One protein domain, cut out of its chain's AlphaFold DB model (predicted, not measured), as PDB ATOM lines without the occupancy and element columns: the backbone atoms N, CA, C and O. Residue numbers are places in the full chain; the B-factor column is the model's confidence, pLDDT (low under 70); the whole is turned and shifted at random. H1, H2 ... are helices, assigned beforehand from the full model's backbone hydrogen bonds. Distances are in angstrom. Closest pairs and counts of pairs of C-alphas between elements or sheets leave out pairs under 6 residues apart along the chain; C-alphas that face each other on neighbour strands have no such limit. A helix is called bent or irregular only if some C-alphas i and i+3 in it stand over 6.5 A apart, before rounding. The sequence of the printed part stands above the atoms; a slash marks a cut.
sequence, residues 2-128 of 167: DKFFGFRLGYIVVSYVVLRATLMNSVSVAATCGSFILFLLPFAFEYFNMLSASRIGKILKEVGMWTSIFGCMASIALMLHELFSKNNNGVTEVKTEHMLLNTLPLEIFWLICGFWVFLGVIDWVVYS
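What this domain is: This is residues 2 to 128 of the 167 residues of an uncharacterized protein of Paenibacillus larvae subsp. pulvifaciens (UniProt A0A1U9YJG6). Four helices make a long up-and-down bundle, each running against the one before (H1, H2a, H3, H4); H2 is bent, its arm H2b packs on H3, and residues 87 to 95 stick out. The 127 printed residues, all helix in class, hold H1 to H4 in that order. The rod spans 58 by 24 by 19 A and is only just loose, close to compact; the radius of gyration of the C-alphas is 17.0 A.

How they stand to each other: Start at H3, residues 55 to 88. Its residues 61 to 69 touch H2b, residues 42 to 49, a hairpin; C-alphas 65 and 44 are closest, 4.9 A. H4, residues 106 to 127, touches H1, residues 4 to 25, opposite ways at a shallow tilt of 3 degrees; C-alphas 124 and 5 are closest, 5.5 A. Every O i to N i+4 pair is within hydrogen-bond range except in H4, 15 of 18.

Where its parts are: Find C-alpha 55 at (223.821, 218.224, 219.622); H3 runs 49.0 A to C-alpha 88 at (181.451, 241.544, 211.608). H1 spans 31.6 A and H4 32.0 A. By its hydrogen bonds H2 was assigned as one helix, residues 29 to 49, but C-alphas 39 and 42 are 6.7 A apart; H2a is residues 29 to 39.

The domain as a whole: The printed part has no cut. The long link, residues 89 to 105, joins H3 to H4; pLDDT is under 70 at residues 2 to 3, 26 to 27 and 85 to 104.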
ATOM      1  N   ASP A   2     214.183 198.940 219.170       52.88
ATOM      2  CA  ASP A   2     214.715 199.476 217.902       52.88
ATOM      3  C   ASP A   2     213.633 199.823 216.867       52.88
ATOM      4  O   ASP A   2     213.889 200.572 215.934       52.88
ATOM      5  N   LYS A   3     212.403 199.334 217.070       63.41
ATOM      6  CA  LYS A   3     211.263 199.538 216.171       63.41
ATOM      7  C   LYS A   3     210.459 200.824 216.429       63.41
ATOM      8  O   LYS A   3     209.639 201.166 215.588       63.41
ATOM      9  N   PHE A   4     210.670 201.539 217.544       72.00
ATOM     10  CA  PHE A   4     209.837 202.701 217.918       72.00
ATOM     11  C   PHE A   4     209.921 203.841 216.890       72.00
ATOM     12  O   PHE A   4     208.897 204.318 216.419       72.00
ATOM     13  N   PHE A   5     211.132 204.218 216.474       73.94
ATOM     14  CA  PHE A   5     211.324 205.281 215.481       73.94
ATOM     15  C   PHE A   5     210.886 204.866 214.070       73.94
ATOM     16  O   PHE A   5     210.401 205.702 213.318       73.94
ATOM     17  N   GLY A   6     210.984 203.574 213.734       76.06
ATOM     18  CA  GLY A   6     210.440 203.047 212.479       76.06
ATOM     19  C   GLY A   6     208.908 203.072 212.453       76.06
ATOM     20  O   GLY A   6     208.316 203.480 211.460       76.06
ATOM     21  N   PHE A   7     208.260 202.706 213.564       81.62
ATOM     22  CA  PHE A   7     206.805 202.815 213.706       81.62
ATOM     23  C   PHE A   7     206.339 204.275 213.658       81.62
ATOM     24  O   PHE A   7     205.372 204.582 212.969       81.62
ATOM     25  N   ARG A   8     207.070 205.181 214.321       82.44
ATOM     26  CA  ARG A   8     206.836 206.630 214.268       82.44
ATOM     27  C   ARG A   8     206.890 207.154 212.834       82.44
ATOM     28  O   ARG A   8     205.961 207.826 212.404       82.44
ATOM     29  N   LEU A   9     207.929 206.805 212.074       85.19
ATOM     30  CA  LEU A   9     208.027 207.196 210.669       85.19
ATOM     31  C   LEU A   9     206.849 206.650 209.848       85.19
ATOM     32  O   LEU A   9     206.261 207.388 209.063       85.19
ATOM     33  N   GLY A  10     206.465 205.390 210.067       85.81
ATOM     34  CA  GLY A  10     205.287 204.799 209.429       85.81
ATOM     35  C   GLY A  10     204.002 205.575 209.729       85.81
ATOM     36  O   GLY A  10     203.262 205.912 208.809       85.81
ATOM     37  N   TYR A  11     203.771 205.929 210.996       87.19
ATOM     38  CA  TYR A  11     202.637 206.756 211.414       87.19
ATOM     39  C   TYR A  11     202.643 208.138 210.747       87.19
ATOM     40  O   TYR A  11     201.605 208.577 210.254       87.19
ATOM     41  N   ILE A  12     203.802 208.798 210.680       88.62
ATOM     42  CA  ILE A  12     203.959 210.109 210.037       88.62
ATOM     43  C   ILE A  12     203.598 210.029 208.552       88.62
ATOM     44  O   ILE A  12     202.832 210.855 208.059       88.62
ATOM     45  N   VAL A  13     204.099 209.011 207.845       89.38
ATOM     46  CA  VAL A  13     203.822 208.811 206.414       89.38
ATOM     47  C   VAL A  13     202.340 208.528 206.176       89.38
ATOM     48  O   VAL A  13     201.736 209.147 205.304       89.38
ATOM     49  N   VAL A  14     201.730 207.641 206.967       90.00
ATOM     50  CA  VAL A  14     200.291 207.350 206.863       90.00
ATOM     51  C   VAL A  14     199.469 208.610 207.133       90.00
ATOM     52  O   VAL A  14     198.587 208.943 206.345       90.00
ATOM     53  N   SER A  15     199.792 209.355 208.190       87.50
ATOM     54  CA  SER A  15     199.088 210.591 208.547       87.50
ATOM     55  C   SER A  15     199.237 211.670 207.475       87.50
ATOM     56  O   SER A  15     198.282 212.384 207.194       87.50
ATOM     57  N   TYR A  16     200.397 211.756 206.818       90.00
ATOM     58  CA  TYR A  16     200.639 212.675 205.703       90.00
ATOM     59  C   TYR A  16     199.798 212.334 204.463       90.00
ATOM     60  O   TYR A  16     199.258 213.224 203.803       90.00
ATOM     61  N   VAL A  17     199.638 211.041 204.159       88.69
ATOM     62  CA  VAL A  17     198.763 210.576 203.072       88.69
ATOM     63  C   VAL A  17     197.294 210.843 203.401       88.69
ATOM     64  O   VAL A  17     196.562 211.347 202.550       88.69
ATOM     65  N   VAL A  18     196.868 210.560 204.637       87.12
ATOM     66  CA  VAL A  18     195.502 210.849 205.105       87.12
ATOM     67  C   VAL A  18     195.220 212.348 205.057       87.12
ATOM     68  O   VAL A  18     194.178 212.746 204.550       87.12
ATOM     69  N   LEU A  19     196.167 213.186 205.488       87.25
ATOM     70  CA  LEU A  19     196.038 214.640 205.407       87.25
ATOM     71  C   LEU A  19     195.808 215.093 203.963       87.25
ATOM     72  O   LEU A  19     194.909 215.890 203.717       87.25
ATOM     73  N   ARG A  20     196.551 214.543 202.993       85.44
ATOM     74  CA  ARG A  20     196.333 214.838 201.568       85.44
ATOM     75  C   ARG A  20     194.921 214.469 201.114       85.44
ATOM     76  O   ARG A  20     194.280 215.257 200.425       85.44
ATOM     77  N   ALA A  21     194.436 213.289 201.497       83.25
ATOM     78  CA  ALA A  21     193.083 212.851 201.161       83.25
ATOM     79  C   ALA A  21     192.022 213.786 201.762       83.25
ATOM     80  O   ALA A  21     191.041 214.109 201.094       83.25
ATOM     81  N   THR A  22     192.234 214.267 202.987       82.44
ATOM     82  CA  THR A  22     191.331 215.228 203.626       82.44
ATOM     83  C   THR A  22     191.376 216.592 202.942       82.44
ATOM     84  O   THR A  22     190.318 217.150 202.679       82.44
ATOM     85  N   LEU A  23     192.561 217.095 202.574       79.50
ATOM     86  CA  LEU A  23     192.725 218.382 201.880       79.50
ATOM     87  C   LEU A  23     192.055 218.410 200.498       79.50
ATOM     88  O   LEU A  23     191.500 219.429 200.103       79.50
ATOM     89  N   MET A  24     192.077 217.289 199.773       78.62
ATOM     90  CA  MET A  24     191.437 217.172 198.455       78.62
ATOM     91  C   MET A  24     189.905 217.137 198.530       78.62
ATOM     92  O   MET A  24     189.237 217.483 197.561       78.62
ATOM     93  N   ASN A  25     189.348 216.716 199.669       75.31
ATOM     94  CA  ASN A  25     187.903 216.600 199.880       75.31
ATOM     95  C   ASN A  25     187.332 217.709 200.782       75.31
ATOM     96  O   ASN A  25     186.115 217.813 200.939       75.31
ATOM     97  N   SER A  26     188.183 218.522 201.411       69.69
ATOM     98  CA  SER A  26     187.757 219.578 202.324       69.69
ATOM     99  C   SER A  26     187.239 220.787 201.559       69.69
ATOM    100  O   SER A  26     187.944 221.361 200.736       69.69
ATOM    101  N   VAL A  27     186.023 221.211 201.897       64.44
ATOM    102  CA  VAL A  27     185.354 222.361 201.263       64.44
ATOM    103  C   VAL A  27     185.472 223.637 202.114       64.44
ATOM    104  O   VAL A  27     185.177 224.729 201.640       64.44
ATOM    105  N   SER A  28     185.907 223.531 203.379       73.44
ATOM    106  CA  SER A  28     185.987 224.660 204.315       73.44
ATOM    107  C   SER A  28     187.382 224.849 204.911       73.44
ATOM    108  O   SER A  28     188.089 223.891 205.222       73.44
ATOM    109  N   VAL A  29     187.754 226.113 205.129       73.94
ATOM    110  CA  VAL A  29     189.029 226.512 205.746       73.94
ATOM    111  C   VAL A  29     189.148 225.959 207.171       73.94
ATOM    112  O   VAL A  29     190.201 225.446 207.541       73.94
ATOM    113  N   ALA A  30     188.056 225.951 207.940       74.69
ATOM    114  CA  ALA A  30     188.014 225.323 209.261       74.69
ATOM    115  C   ALA A  30     188.347 223.818 209.231       74.69
ATOM    116  O   ALA A  30     189.099 223.344 210.083       74.69
ATOM    117  N   ALA A  31     187.844 223.064 208.245       78.81
ATOM    118  CA  ALA A  31     188.165 221.640 208.107       78.81
ATOM    119  C   ALA A  31     189.643 221.425 207.741       78.81
ATOM    120  O   ALA A  31     190.298 220.541 208.302       78.81
ATOM    121  N   THR A  32     190.188 222.265 206.859       80.19
ATOM    122  CA  THR A  32     191.609 222.265 206.481       80.19
ATOM    123  C   THR A  32     192.518 222.554 207.678       80.19
ATOM    124  O   THR A  32     193.405 221.758 207.990       80.19
ATOM    125  N   CYS A  33     192.263 223.645 208.403       82.62
ATOM    126  CA  CYS A  33     193.029 224.031 209.589       82.62
ATOM    127  C   CYS A  33     192.901 223.002 210.721       82.62
ATOM    128  O   CYS A  33     193.898 222.667 211.358       82.62
ATOM    129  N   GLY A  34     191.704 222.453 210.951       84.25
ATOM    130  CA  GLY A  34     191.484 221.402 211.946       84.25
ATOM    131  C   GLY A  34     192.270 220.128 211.632       84.25
ATOM    132  O   GLY A  34     192.929 219.574 212.510       84.25
ATOM    133  N   SER A  35     192.280 219.708 210.365       84.69
ATOM    134  CA  SER A  35     193.056 218.545 209.912       84.69
ATOM    135  C   SER A  35     194.558 218.756 210.087       84.69
ATOM    136  O   SER A  35     195.273 217.846 210.499       84.69
ATOM    137  N   PHE A  36     195.039 219.970 209.828       85.31
ATOM    138  CA  PHE A  36     196.441 220.316 210.015       85.31
ATOM    139  C   PHE A  36     196.847 220.373 211.492       85.31
ATOM    140  O   PHE A  36     197.909 219.871 211.852       85.31
ATOM    141  N   ILE A  37     195.991 220.894 212.375       88.19
ATOM    142  CA  ILE A  37     196.225 220.836 213.826       88.19
ATOM    143  C   ILE A  37     196.284 219.381 214.291       88.19
ATOM    144  O   ILE A  37     197.211 219.013 215.007       88.19
ATOM    145  N   LEU A  38     195.344 218.535 213.858       88.75
ATOM    146  CA  LEU A  38     195.348 217.108 214.191       88.75
ATOM    147  C   LEU A  38     196.604 216.393 213.679       88.75
ATOM    148  O   LEU A  38     197.087 215.474 214.336       88.75
ATOM    149  N   PHE A  39     197.151 216.830 212.544       89.38
ATOM    150  CA  PHE A  39     198.416 216.329 212.021       89.38
ATOM    151  C   PHE A  39     199.618 216.793 212.855       89.38
ATOM    152  O   PHE A  39     200.472 215.973 213.168       89.38
ATOM    153  N   LEU A  40     199.693 218.072 213.241       89.31
ATOM    154  CA  LEU A  40     200.854 218.662 213.923       89.31
ATOM    155  C   LEU A  40     200.911 218.415 215.432       89.31
ATOM    156  O   LEU A  40     201.995 218.350 216.015       89.31
ATOM    157  N   LEU A  41     199.756 218.303 216.080       87.50
ATOM    158  CA  LEU A  41     199.665 218.184 217.530       87.50
ATOM    159  C   LEU A  41     200.440 216.967 218.084       87.50
ATOM    160  O   LEU A  41     201.177 217.148 219.058       87.50
ATOM    161  N   PRO A  42     200.382 215.767 217.466       86.44
ATOM    162  CA  PRO A  42     201.228 214.640 217.855       86.44
ATOM    163  C   PRO A  42     202.723 214.975 217.835       86.44
ATOM    164  O   PRO A  42     203.427 214.660 218.792       86.44
ATOM    165  N   PHE A  43     203.211 215.676 216.806       85.69
ATOM    166  CA  PHE A  43     204.625 216.054 216.714       85.69
ATOM    167  C   PHE A  43     205.039 216.988 217.847       85.69
ATOM    168  O   PHE A  43     206.097 216.787 218.441       85.69
ATOM    169  N   ALA A  44     204.210 217.980 218.188       84.81
ATOM    170  CA  ALA A  44     204.509 218.902 219.282       84.81
ATOM    171  C   ALA A  44     204.706 218.154 220.615       84.81
ATOM    172  O   ALA A  44     205.696 218.385 221.314       84.81
ATOM    173  N   PHE A  45     203.814 217.210 220.935       85.62
ATOM    174  CA  PHE A  45     203.922 216.395 222.149       85.62
ATOM    175  C   PHE A  45     205.093 215.411 222.111       85.62
ATOM    176  O   PHE A  45     205.771 215.211 223.121       85.62
ATOM    177  N   GLU A  46     205.350 214.791 220.962       82.88
ATOM    178  CA  GLU A  46     206.473 213.874 220.800       82.88
ATOM    179  C   GLU A  46     207.811 214.589 220.986       82.88
ATOM    180  O   GLU A  46     208.635 214.151 221.791       82.88
ATOM    181  N   TYR A  47     208.018 215.711 220.292       84.31
ATOM    182  CA  TYR A  47     209.258 216.471 220.390       84.31
ATOM    183  C   TYR A  47     209.457 217.062 221.780       84.31
ATOM    184  O   TYR A  47     210.581 217.047 222.268       84.31
ATOM    185  N   PHE A  48     208.400 217.495 222.473       83.44
ATOM    186  CA  PHE A  48     208.518 217.968 223.854       83.44
ATOM    187  C   PHE A  48     209.151 216.910 224.776       83.44
ATOM    188  O   PHE A  48     210.091 217.203 225.527       83.44
ATOM    189  N   ASN A  49     208.700 215.660 224.644       79.44
ATOM    190  CA  ASN A  49     209.125 214.534 225.476       79.44
ATOM    191  C   ASN A  49     210.444 213.879 225.032       79.44
ATOM    192  O   ASN A  49     210.993 213.050 225.758       79.44
ATOM    193  N   MET A  50     210.990 214.224 223.862       78.19
ATOM    194  CA  MET A  50     212.242 213.629 223.395       78.19
ATOM    195  C   MET A  50     213.456 214.123 224.185       78.19
ATOM    196  O   MET A  50     213.614 215.308 224.480       78.19
ATOM    197  N   LEU A  51     214.363 213.195 224.489       76.25
ATOM    198  CA  LEU A  51     215.679 213.461 225.063       76.25
ATOM    199  C   LEU A  51     216.742 212.924 224.105       76.25
ATOM    200  O   LEU A  51     216.607 211.826 223.566       76.25
ATOM    201  N   SER A  52     217.793 213.709 223.884       77.31
ATOM    202  CA  SER A  52     218.893 213.374 222.978       77.31
ATOM    203  C   SER A  52     220.231 213.724 223.614       77.31
ATOM    204  O   SER A  52     220.381 214.780 224.237       77.31
ATOM    205  N   ALA A  53     221.206 212.831 223.441       74.94
ATOM    206  CA  ALA A  53     222.594 213.084 223.815       74.94
ATOM    207  C   ALA A  53     223.296 213.981 222.794       74.94
ATOM    208  O   ALA A  53     224.103 214.840 223.159       74.94
ATOM    209  N   SER A  54     223.007 213.778 221.510       79.81
ATOM    210  CA  SER A  54     223.675 214.472 220.417       79.81
ATOM    211  C   SER A  54     223.212 215.924 220.284       79.81
ATOM    212  O   SER A  54     222.042 216.263 220.455       79.81
ATOM    213  N   ARG A  55     224.143 216.816 219.918       82.38
ATOM    214  CA  ARG A  55     223.821 218.224 219.622       82.38
ATOM    215  C   ARG A  55     222.803 218.340 218.484       82.38
ATOM    216  O   ARG A  55     221.917 219.180 218.545       82.38
ATOM    217  N   ILE A  56     222.913 217.461 217.489       81.25
ATOM    218  CA  ILE A  56     222.009 217.394 216.336       81.25
ATOM    219  C   ILE A  56     220.600 216.986 216.774       81.25
ATOM    220  O   ILE A  56     219.649 217.670 216.419       81.25
ATOM    221  N   GLY A  57     220.450 215.945 217.601       80.56
ATOM    222  CA  GLY A  57     219.133 215.544 218.101       80.56
ATOM    223  C   GLY A  57     218.495 216.577 219.038       80.56
ATOM    224  O   GLY A  57     217.278 216.726 219.035       80.56
ATOM    225  N   LYS A  58     219.288 217.368 219.779       85.12
ATOM    226  CA  LYS A  58     218.773 218.531 220.531       85.12
ATOM    227  C   LYS A  58     218.227 219.628 219.611       85.12
ATOM    228  O   LYS A  58     217.146 220.140 219.871       85.12
ATOM    229  N   ILE A  59     218.937 219.949 218.528       87.81
ATOM    230  CA  ILE A  59     218.471 220.930 217.533       87.81
ATOM    231  C   ILE A  59     217.204 220.422 216.838       87.81
ATOM    232  O   ILE A  59     216.231 221.158 216.743       87.81
ATOM    233  N   LEU A  60     217.183 219.158 216.403       85.75
ATOM    234  CA  LEU A  60     216.007 218.529 215.789       85.75
ATOM    235  C   LEU A  60     214.794 218.559 216.717       85.75
ATOM    236  O   LEU A  60     213.699 218.893 216.272       85.75
ATOM    237  N   LYS A  61     215.000 218.288 218.010       86.62
ATOM    238  CA  LYS A  61     213.965 218.417 219.036       86.62
ATOM    239  C   LYS A  61     213.378 219.828 219.070       86.62
ATOM    240  O   LYS A  61     212.163 219.982 219.005       86.62
ATOM    241  N   GLU A  62     214.224 220.846 219.201       87.25
ATOM    242  CA  GLU A  62     213.768 222.235 219.307       87.25
ATOM    243  C   GLU A  62     213.084 222.705 218.025       87.25
ATOM    244  O   GLU A  62     211.994 223.268 218.090       87.25
ATOM    245  N   VAL A  63     213.674 222.417 216.863       89.38
ATOM    246  CA  VAL A  63     213.095 222.758 215.560       89.38
ATOM    247  C   VAL A  63     211.748 222.066 215.385       89.38
ATOM    248  O   VAL A  63     210.761 222.737 215.097       89.38
ATOM    249  N   GLY A  64     211.670 220.754 215.611       87.19
ATOM    250  CA  GLY A  64     210.431 219.988 215.485       87.19
ATOM    251  C   GLY A  64     209.337 220.471 216.438       87.19
ATOM    252  O   GLY A  64     208.187 220.620 216.030       87.19
ATOM    253  N   MET A  65     209.684 220.801 217.683       90.62
ATOM    254  CA  MET A  65     208.737 221.334 218.663       90.62
ATOM    255  C   MET A  65     208.218 222.720 218.261       90.62
ATOM    256  O   MET A  65     207.006 222.913 218.147       90.62
ATOM    257  N   TRP A  66     209.114 223.683 218.022       90.06
ATOM    258  CA  TRP A  66     208.728 225.069 217.745       90.06
ATOM    259  C   TRP A  66     207.982 225.212 216.425       90.06
ATOM    260  O   TRP A  66     206.988 225.932 216.371       90.06
ATOM    261  N   THR A  67     208.406 224.495 215.383       89.12
ATOM    262  CA  THR A  67     207.706 224.512 214.090       89.12
ATOM    263  C   THR A  67     206.304 223.918 214.202       89.12
ATOM    264  O   THR A  67     205.362 224.497 213.664       89.12
ATOM    265  N   SER A  68     206.124 222.831 214.964       89.56
ATOM    266  CA  SER A  68     204.802 222.226 215.192       89.56
ATOM    267  C   SER A  68     203.874 223.146 215.992       89.56
ATOM    268  O   SER A  68     202.725 223.347 215.605       89.56
ATOM    269  N   ILE A  69     204.371 223.762 217.072       89.94
ATOM    270  CA  ILE A  69     203.595 224.725 217.874       89.94
ATOM    271  C   ILE A  69     203.209 225.936 217.027       89.94
ATOM    272  O   ILE A  69     202.049 226.349 217.030       89.94
ATOM    273  N   PHE A  70     204.164 226.487 216.278       88.75
ATOM    274  CA  PHE A  70     203.915 227.623 215.402       88.75
ATOM    275  C   PHE A  70     202.853 227.296 214.347       88.75
ATOM    276  O   PHE A  70     201.923 228.075 214.166       88.75
ATOM    277  N   GLY A  71     202.930 226.123 213.711       86.19
ATOM    278  CA  GLY A  71     201.931 225.678 212.739       86.19
ATOM    279  C   GLY A  71     200.527 225.531 213.340       86.19
ATOM    280  O   GLY A  71     199.548 225.985 212.739       86.19
ATOM    281  N   CYS A  72     200.416 224.979 214.554       86.19
ATOM    282  CA  CYS A  72     199.146 224.921 215.282       86.19
ATOM    283  C   CYS A  72     198.591 226.324 215.574       86.19
ATOM    284  O   CYS A  72     197.430 226.600 215.281       86.19
ATOM    285  N   MET A  73     199.422 227.228 216.100       88.25
ATOM    286  CA  MET A  73     199.009 228.597 216.430       88.25
ATOM    287  C   MET A  73     198.609 229.398 215.192       88.25
ATOM    288  O   MET A  73     197.592 230.088 215.219       88.25
ATOM    289  N   ALA A  74     199.354 229.266 214.093       84.62
ATOM    290  CA  ALA A  74     199.013 229.882 212.816       84.62
ATOM    291  C   ALA A  74     197.642 229.400 212.318       84.62
ATOM    292  O   ALA A  74     196.816 230.203 211.898       84.62
ATOM    293  N   SER A  75     197.354 228.104 212.446       84.25
ATOM    294  CA  SER A  75     196.070 227.524 212.026       84.25
ATOM    295  C   SER A  75     194.900 227.986 212.890       84.25
ATOM    296  O   SER A  75     193.823 228.270 212.370       84.25
ATOM    297  N   ILE A  76     195.113 228.118 214.201       85.75
ATOM    298  CA  ILE A  76     194.124 228.694 215.121       85.75
ATOM    299  C   ILE A  76     193.869 230.165 214.776       85.75
ATOM    300  O   ILE A  76     192.714 230.575 214.687       85.75
ATOM    301  N   ALA A  77     194.922 230.948 214.530       83.31
ATOM    302  CA  ALA A  77     194.797 232.349 214.144       83.31
ATOM    303  C   ALA A  77     194.017 232.513 212.827       83.31
ATOM    304  O   ALA A  77     193.148 233.380 212.738       83.31
ATOM    305  N   LEU A  78     194.264 231.643 211.840       80.06
ATOM    306  CA  LEU A  78     193.523 231.623 210.575       80.06
ATOM    307  C   LEU A  78     192.038 231.293 210.774       80.06
ATOM    308  O   LEU A  78     191.186 231.977 210.208       80.06
ATOM    309  N   MET A  79     191.716 230.299 211.608       80.25
ATOM    310  CA  MET A  79     190.321 229.978 211.938       80.25
ATOM    311  C   MET A  79     189.623 231.126 212.674       80.25
ATOM    312  O   MET A  79     188.489 231.464 212.346       80.25
ATOM    313  N   LEU A  80     190.292 231.754 213.646       80.19
ATOM    314  CA  LEU A  80     189.739 232.899 214.375       80.19
ATOM    315  C   LEU A  80     189.488 234.085 213.443       80.19
ATOM    316  O   LEU A  80     188.424 234.691 213.512       80.19
ATOM    317  N   HIS A  81     190.426 234.386 212.543       78.44
ATOM    318  CA  HIS A  81     190.251 235.436 211.544       78.44
ATOM    319  C   HIS A  81     189.019 235.182 210.661       78.44
ATOM    320  O   HIS A  81     188.222 236.092 210.438       78.44
ATOM    321  N   GLU A  82     188.818 233.943 210.197       73.31
ATOM    322  CA  GLU A  82     187.631 233.572 209.417       73.31
ATOM    323  C   GLU A  82     186.330 233.752 210.221       73.31
ATOM    324  O   GLU A  82     185.358 234.313 209.710       73.31
ATOM    325  N   LEU A  83     186.314 233.328 211.490       72.81
ATOM    326  CA  LEU A  83     185.151 233.461 212.375       72.81
ATOM    327  C   LEU A  83     184.799 234.932 212.656       72.81
ATOM    328  O   LEU A  83     183.631 235.311 212.563       72.81
ATOM    329  N   PHE A  84     185.791 235.776 212.956       73.44
ATOM    330  CA  PHE A  84     185.570 237.206 213.194       73.44
ATOM    331  C   PHE A  84     185.159 237.956 211.922       73.44
ATOM    332  O   PHE A  84     184.301 238.835 211.982       73.44
ATOM    333  N   SER A  85     185.712 237.583 210.765       68.56
ATOM    334  CA  SER A  85     185.325 238.172 209.480       68.56
ATOM    335  C   SER A  85     183.875 237.845 209.108       68.56
ATOM    336  O   SER A  85     183.177 238.720 208.599       68.56
ATOM    337  N   LYS A  86     183.399 236.626 209.403       64.75
ATOM    338  CA  LYS A  86     181.997 236.224 209.188       64.75
ATOM    339  C   LYS A  86     181.015 236.937 210.123       64.75
ATOM    340  O   LYS A  86     179.907 237.243 209.701       64.75
ATOM    341  N   ASN A  87     181.416 237.225 211.363       57.59
ATOM    342  CA  ASN A  87     180.540 237.861 212.356       57.59
ATOM    343  C   ASN A  87     180.430 239.390 212.223       57.59
ATOM    344  O   ASN A  87     179.403 239.947 212.601       57.59
ATOM    345  N   ASN A  88     181.452 240.076 211.701       56.22
ATOM    346  CA  ASN A  88     181.451 241.544 211.608       56.22
ATOM    347  C   ASN A  88     180.765 242.100 210.348       56.22
ATOM    348  O   ASN A  88     180.410 243.276 210.326       56.22
ATOM    349  N   ASN A  89     180.530 241.272 209.328       51.75
ATOM    350  CA  ASN A  89     179.896 241.691 208.079       51.75
ATOM    351  C   ASN A  89     178.490 241.086 207.961       51.75
ATOM    352  O   ASN A  89     178.258 240.152 207.195       51.75
ATOM    353  N   GLY A  90     177.527 241.625 208.712       50.50
ATOM    354  CA  GLY A  90     176.121 241.443 208.355       50.50
ATOM    355  C   GLY A  90     175.897 241.997 206.943       50.50
ATOM    356  O   GLY A  90     176.137 243.177 206.717       50.50
ATOM    357  N   VAL A  91     175.445 241.158 206.007       46.94
ATOM    358  CA  VAL A  91     175.259 241.458 204.571       46.94
ATOM    359  C   VAL A  91     176.562 241.512 203.761       46.94
ATOM    360  O   VAL A  91     177.165 242.558 203.556       46.94
ATOM    361  N   THR A  92     176.947 240.369 203.191       40.12
ATOM    362  CA  THR A  92     177.076 240.192 201.732       40.12
ATOM    363  C   THR A  92     177.394 238.729 201.431       40.12
ATOM    364  O   THR A  92     178.460 238.226 201.774       40.12
ATOM    365  N   GLU A  93     176.494 238.056 200.712       45.62
ATOM    366  CA  GLU A  93     176.773 236.834 199.941       45.62
ATOM    367  C   GLU A  93     177.728 237.124 198.763       45.62
ATOM    368  O   GLU A  93     177.509 236.729 197.620       45.62
ATOM    369  N   VAL A  94     178.801 237.866 199.008       41.91
ATOM    370  CA  VAL A  94     179.813 238.171 198.007       41.91
ATOM    371  C   VAL A  94     181.016 237.347 198.383       41.91
ATOM    372  O   VAL A  94     181.751 237.724 199.290       41.91
ATOM    373  N   LYS A  95     181.153 236.205 197.698       41.69
ATOM    374  CA  LYS A  95     182.415 235.610 197.233       41.69
ATOM    375  C   LYS A  95     183.666 236.161 197.922       41.69
ATOM    376  O   LYS A  95     184.567 236.695 197.281       41.69
ATOM    377  N   THR A  96     183.764 235.997 199.231       43.31
ATOM    378  CA  THR A  96     185.032 236.103 199.937       43.31
ATOM    379  C   THR A  96     185.644 234.725 199.805       43.31
ATOM    380  O   THR A  96     185.759 233.948 200.747       43.31
ATOM    381  N   GLU A  97     185.960 234.405 198.550       42.44
ATOM    382  CA  GLU A  97     186.884 233.356 198.189       42.44
ATOM    383  C   GLU A  97     188.189 233.664 198.922       42.44
ATOM    384  O   GLU A  97     189.010 234.474 198.501       42.44
ATOM    385  N   HIS A  98     188.344 233.028 200.079       46.62
ATOM    386  CA  HIS A  98     189.618 232.498 200.522       46.62
ATOM    387  C   HIS A  98     190.786 233.496 200.587       46.62
ATOM    388  O   HIS A  98     191.897 233.109 200.288       46.62
ATOM    389  N   MET A  99     190.637 234.754 201.001       42.66
ATOM    390  CA  MET A  99     191.705 235.764 200.817       42.66
ATOM    391  C   MET A  99     193.099 235.421 201.415       42.66
ATOM    392  O   MET A  99     194.098 236.000 200.999       42.66
ATOM    393  N   LEU A 100     193.194 234.446 202.331       45.50
ATOM    394  CA  LEU A 100     194.462 233.904 202.852       45.50
ATOM    395  C   LEU A 100     194.797 232.470 202.385       45.50
ATOM    396  O   LEU A 100     195.958 232.076 202.421       45.50
ATOM    397  N   LEU A 101     193.805 231.699 201.915       48.22
ATOM    398  CA  LEU A 101     193.988 230.348 201.353       48.22
ATOM    399  C   LEU A 101     194.007 230.331 199.808       48.22
ATOM    400  O   LEU A 101     194.327 229.308 199.220       48.22
ATOM    401  N   ASN A 102     193.669 231.442 199.144       48.91
ATOM    402  CA  ASN A 102     193.688 231.608 197.685       48.91
ATOM    403  C   ASN A 102     195.085 232.007 197.183       48.91
ATOM    404  O   ASN A 102     195.413 231.819 196.018       48.91
ATOM    405  N   THR A 103     195.931 232.561 198.057       52.75
ATOM    406  CA  THR A 103     197.322 232.925 197.742       52.75
ATOM    407  C   THR A 103     198.283 231.746 197.867       52.75
ATOM    408  O   THR A 103     199.308 231.720 197.190       52.75
ATOM    409  N   LEU A 104     197.956 230.758 198.703       60.03
ATOM    410  CA  LEU A 104     198.729 229.532 198.872       60.03
ATOM    411  C   LEU A 104     197.915 228.351 198.334       60.03
ATOM    412  O   LEU A 104     197.032 227.871 199.044       60.03
ATOM    413  N   PRO A 105     198.187 227.857 197.111       71.19
ATOM    414  CA  PRO A 105     197.539 226.649 196.615       71.19
ATOM    415  C   PRO A 105     197.683 225.508 197.627       71.19
ATOM    416  O   PRO A 105     198.741 225.344 198.239       71.19
ATOM    417  N   LEU A 106     196.625 224.701 197.774       74.25
ATOM    418  CA  LEU A 106     196.578 223.534 198.673       74.25
ATOM    419  C   LEU A 106     197.804 222.618 198.514       74.25
ATOM    420  O   LEU A 106     198.266 222.023 199.483       74.25
ATOM    421  N   GLU A 107     198.373 222.566 197.310       75.56
ATOM    422  CA  GLU A 107     199.615 221.852 197.009       75.56
ATOM    423  C   GLU A 107     200.827 222.388 197.782       75.56
ATOM    424  O   GLU A 107     201.616 221.605 198.306       75.56
ATOM    425  N   ILE A 108     200.974 223.709 197.923       76.06
ATOM    426  CA  ILE A 108     202.058 224.292 198.727       76.06
ATOM    427  C   ILE A 108     201.830 223.996 200.207       76.06
ATOM    428  O   ILE A 108     202.778 223.678 200.918       76.06
ATOM    429  N   PHE A 109     200.579 224.037 200.671       77.19
ATOM    430  CA  PHE A 109     200.252 223.676 202.049       77.19
ATOM    431  C   PHE A 109     200.611 222.214 202.352       77.19
ATOM    432  O   PHE A 109     201.251 221.917 203.363       77.19
ATOM    433  N   TRP A 110     200.282 221.300 201.438       82.69
ATOM    434  CA  TRP A 110     200.680 219.899 201.529       82.69
ATOM    435  C   TRP A 110     202.207 219.726 201.485       82.69
ATOM    436  O   TRP A 110     202.761 219.015 202.321       82.69
ATOM    437  N   LEU A 111     202.915 220.434 200.599       83.69
ATOM    438  CA  LEU A 111     204.382 220.410 200.544       83.69
ATOM    439  C   LEU A 111     205.032 220.921 201.836       83.69
ATOM    440  O   LEU A 111     206.011 220.333 202.297       83.69
ATOM    441  N   ILE A 112     204.472 221.963 202.458       84.69
ATOM    442  CA  ILE A 112     204.903 222.451 203.774       84.69
ATOM    443  C   ILE A 112     204.757 221.336 204.814       84.69
ATOM    444  O   ILE A 112     205.688 221.106 205.580       84.69
ATOM    445  N   CYS A 113     203.663 220.568 204.800       85.38
ATOM    446  CA  CYS A 113     203.502 219.403 205.682       85.38
ATOM    447  C   CYS A 113     204.599 218.339 205.455       85.38
ATOM    448  O   CYS A 113     204.992 217.637 206.390       85.38
ATOM    449  N   GLY A 114     205.141 218.251 204.235       88.19
ATOM    450  CA  GLY A 114     206.256 217.372 203.883       88.19
ATOM    451  C   GLY A 114     207.532 217.651 204.685       88.19
ATOM    452  O   GLY A 114     208.326 216.736 204.910       88.19
ATOM    453  N   PHE A 115     207.696 218.866 205.215       90.06
ATOM    454  CA  PHE A 115     208.785 219.208 206.131       90.06
ATOM    455  C   PHE A 115     208.809 218.305 207.377       90.06
ATOM    456  O   PHE A 115     209.875 217.841 207.780       90.06
ATOM    457  N   TRP A 116     207.650 217.976 207.955       88.56
ATOM    458  CA  TRP A 116     207.571 217.097 209.129       88.56
ATOM    459  C   TRP A 116     207.858 215.636 208.793       88.56
ATOM    460  O   TRP A 116     208.435 214.914 209.607       88.56
ATOM    461  N   VAL A 117     207.526 215.202 207.574       89.62
ATOM    462  CA  VAL A 117     207.934 213.883 207.068       89.62
ATOM    463  C   VAL A 117     209.455 213.822 206.956       89.62
ATOM    464  O   VAL A 117     210.074 212.870 207.430       89.62
ATOM    465  N   PHE A 118     210.068 214.864 206.395       90.19
ATOM    466  CA  PHE A 118     211.518 214.979 206.283       90.19
ATOM    467  C   PHE A 118     212.212 214.989 207.653       90.19
ATOM    468  O   PHE A 118     213.164 214.233 207.859       90.19
ATOM    469  N   LEU A 119     211.699 215.763 208.617       88.31
ATOM    470  CA  LEU A 119     212.180 215.731 210.001       88.31
ATOM    471  C   LEU A 119     212.064 214.328 210.609       88.31
ATOM    472  O   LEU A 119     213.018 213.852 211.218       88.31
ATOM    473  N   GLY A 120     210.946 213.632 210.385       85.81
ATOM    474  CA  GLY A 120     210.751 212.254 210.840       85.81
ATOM    475  C   GLY A 120     211.784 211.273 210.271       85.81
ATOM    476  O   GLY A 120     212.246 210.381 210.987       85.81
ATOM    477  N   VAL A 121     212.193 211.449 209.009       87.25
ATOM    478  CA  VAL A 121     213.255 210.645 208.380       87.25
ATOM    479  C   VAL A 121     214.616 210.950 209.005       87.25
ATOM    480  O   VAL A 121     215.330 210.017 209.377       87.25
ATOM    481  N   ILE A 122     214.975 212.228 209.165       87.06
ATOM    482  CA  ILE A 122     216.246 212.608 209.802       87.06
ATOM    483  C   ILE A 122     216.295 212.090 211.237       87.06
ATOM    484  O   ILE A 122     217.300 211.510 211.645       87.06
ATOM    485  N   ASP A 123     215.209 212.241 211.987       83.56
ATOM    486  CA  ASP A 123     215.095 211.710 213.337       83.56
ATOM    487  C   ASP A 123     215.320 210.206 213.353       83.56
ATOM    488  O   ASP A 123     216.097 209.705 214.164       83.56
ATOM    489  N   TRP A 124     214.682 209.465 212.447       83.94
ATOM    490  CA  TRP A 124     214.892 208.028 212.372       83.94
ATOM    491  C   TRP A 124     216.369 207.684 212.154       83.94
ATOM    492  O   TRP A 124     216.882 206.800 212.841       83.94
ATOM    493  N   VAL A 125     217.077 208.412 211.288       85.44
ATOM    494  CA  VAL A 125     218.520 208.226 211.064       85.44
ATOM    495  C   VAL A 125     219.324 208.553 212.326       85.44
ATOM    496  O   VAL A 125     220.067 207.706 212.826       85.44
ATOM    497  N   VAL A 126     219.144 209.748 212.895       83.56
ATOM    498  CA  VAL A 126     219.909 210.237 214.053       83.56
ATOM    499  C   VAL A 126     219.681 209.345 215.271       83.56
ATOM    500  O   VAL A 126     220.635 208.869 215.889       83.56
ATOM    501  N   TYR A 127     218.426 209.026 215.575       77.81
ATOM    502  CA  TYR A 127     218.061 208.214 216.729       77.81
ATOM    503  C   TYR A 127     218.287 206.711 216.527       77.81
ATOM    504  O   TYR A 127     218.235 205.966 217.513       77.81
ATOM    505  N   SER A 128     218.587 206.249 215.310       80.88
ATOM    506  CA  SER A 128     219.049 204.876 215.054       80.88
ATOM    507  C   SER A 128     220.548 204.683 215.309       80.88
ATOM    508  O   SER A 128     221.011 203.542 215.348       80.88
TER     509      SER A 128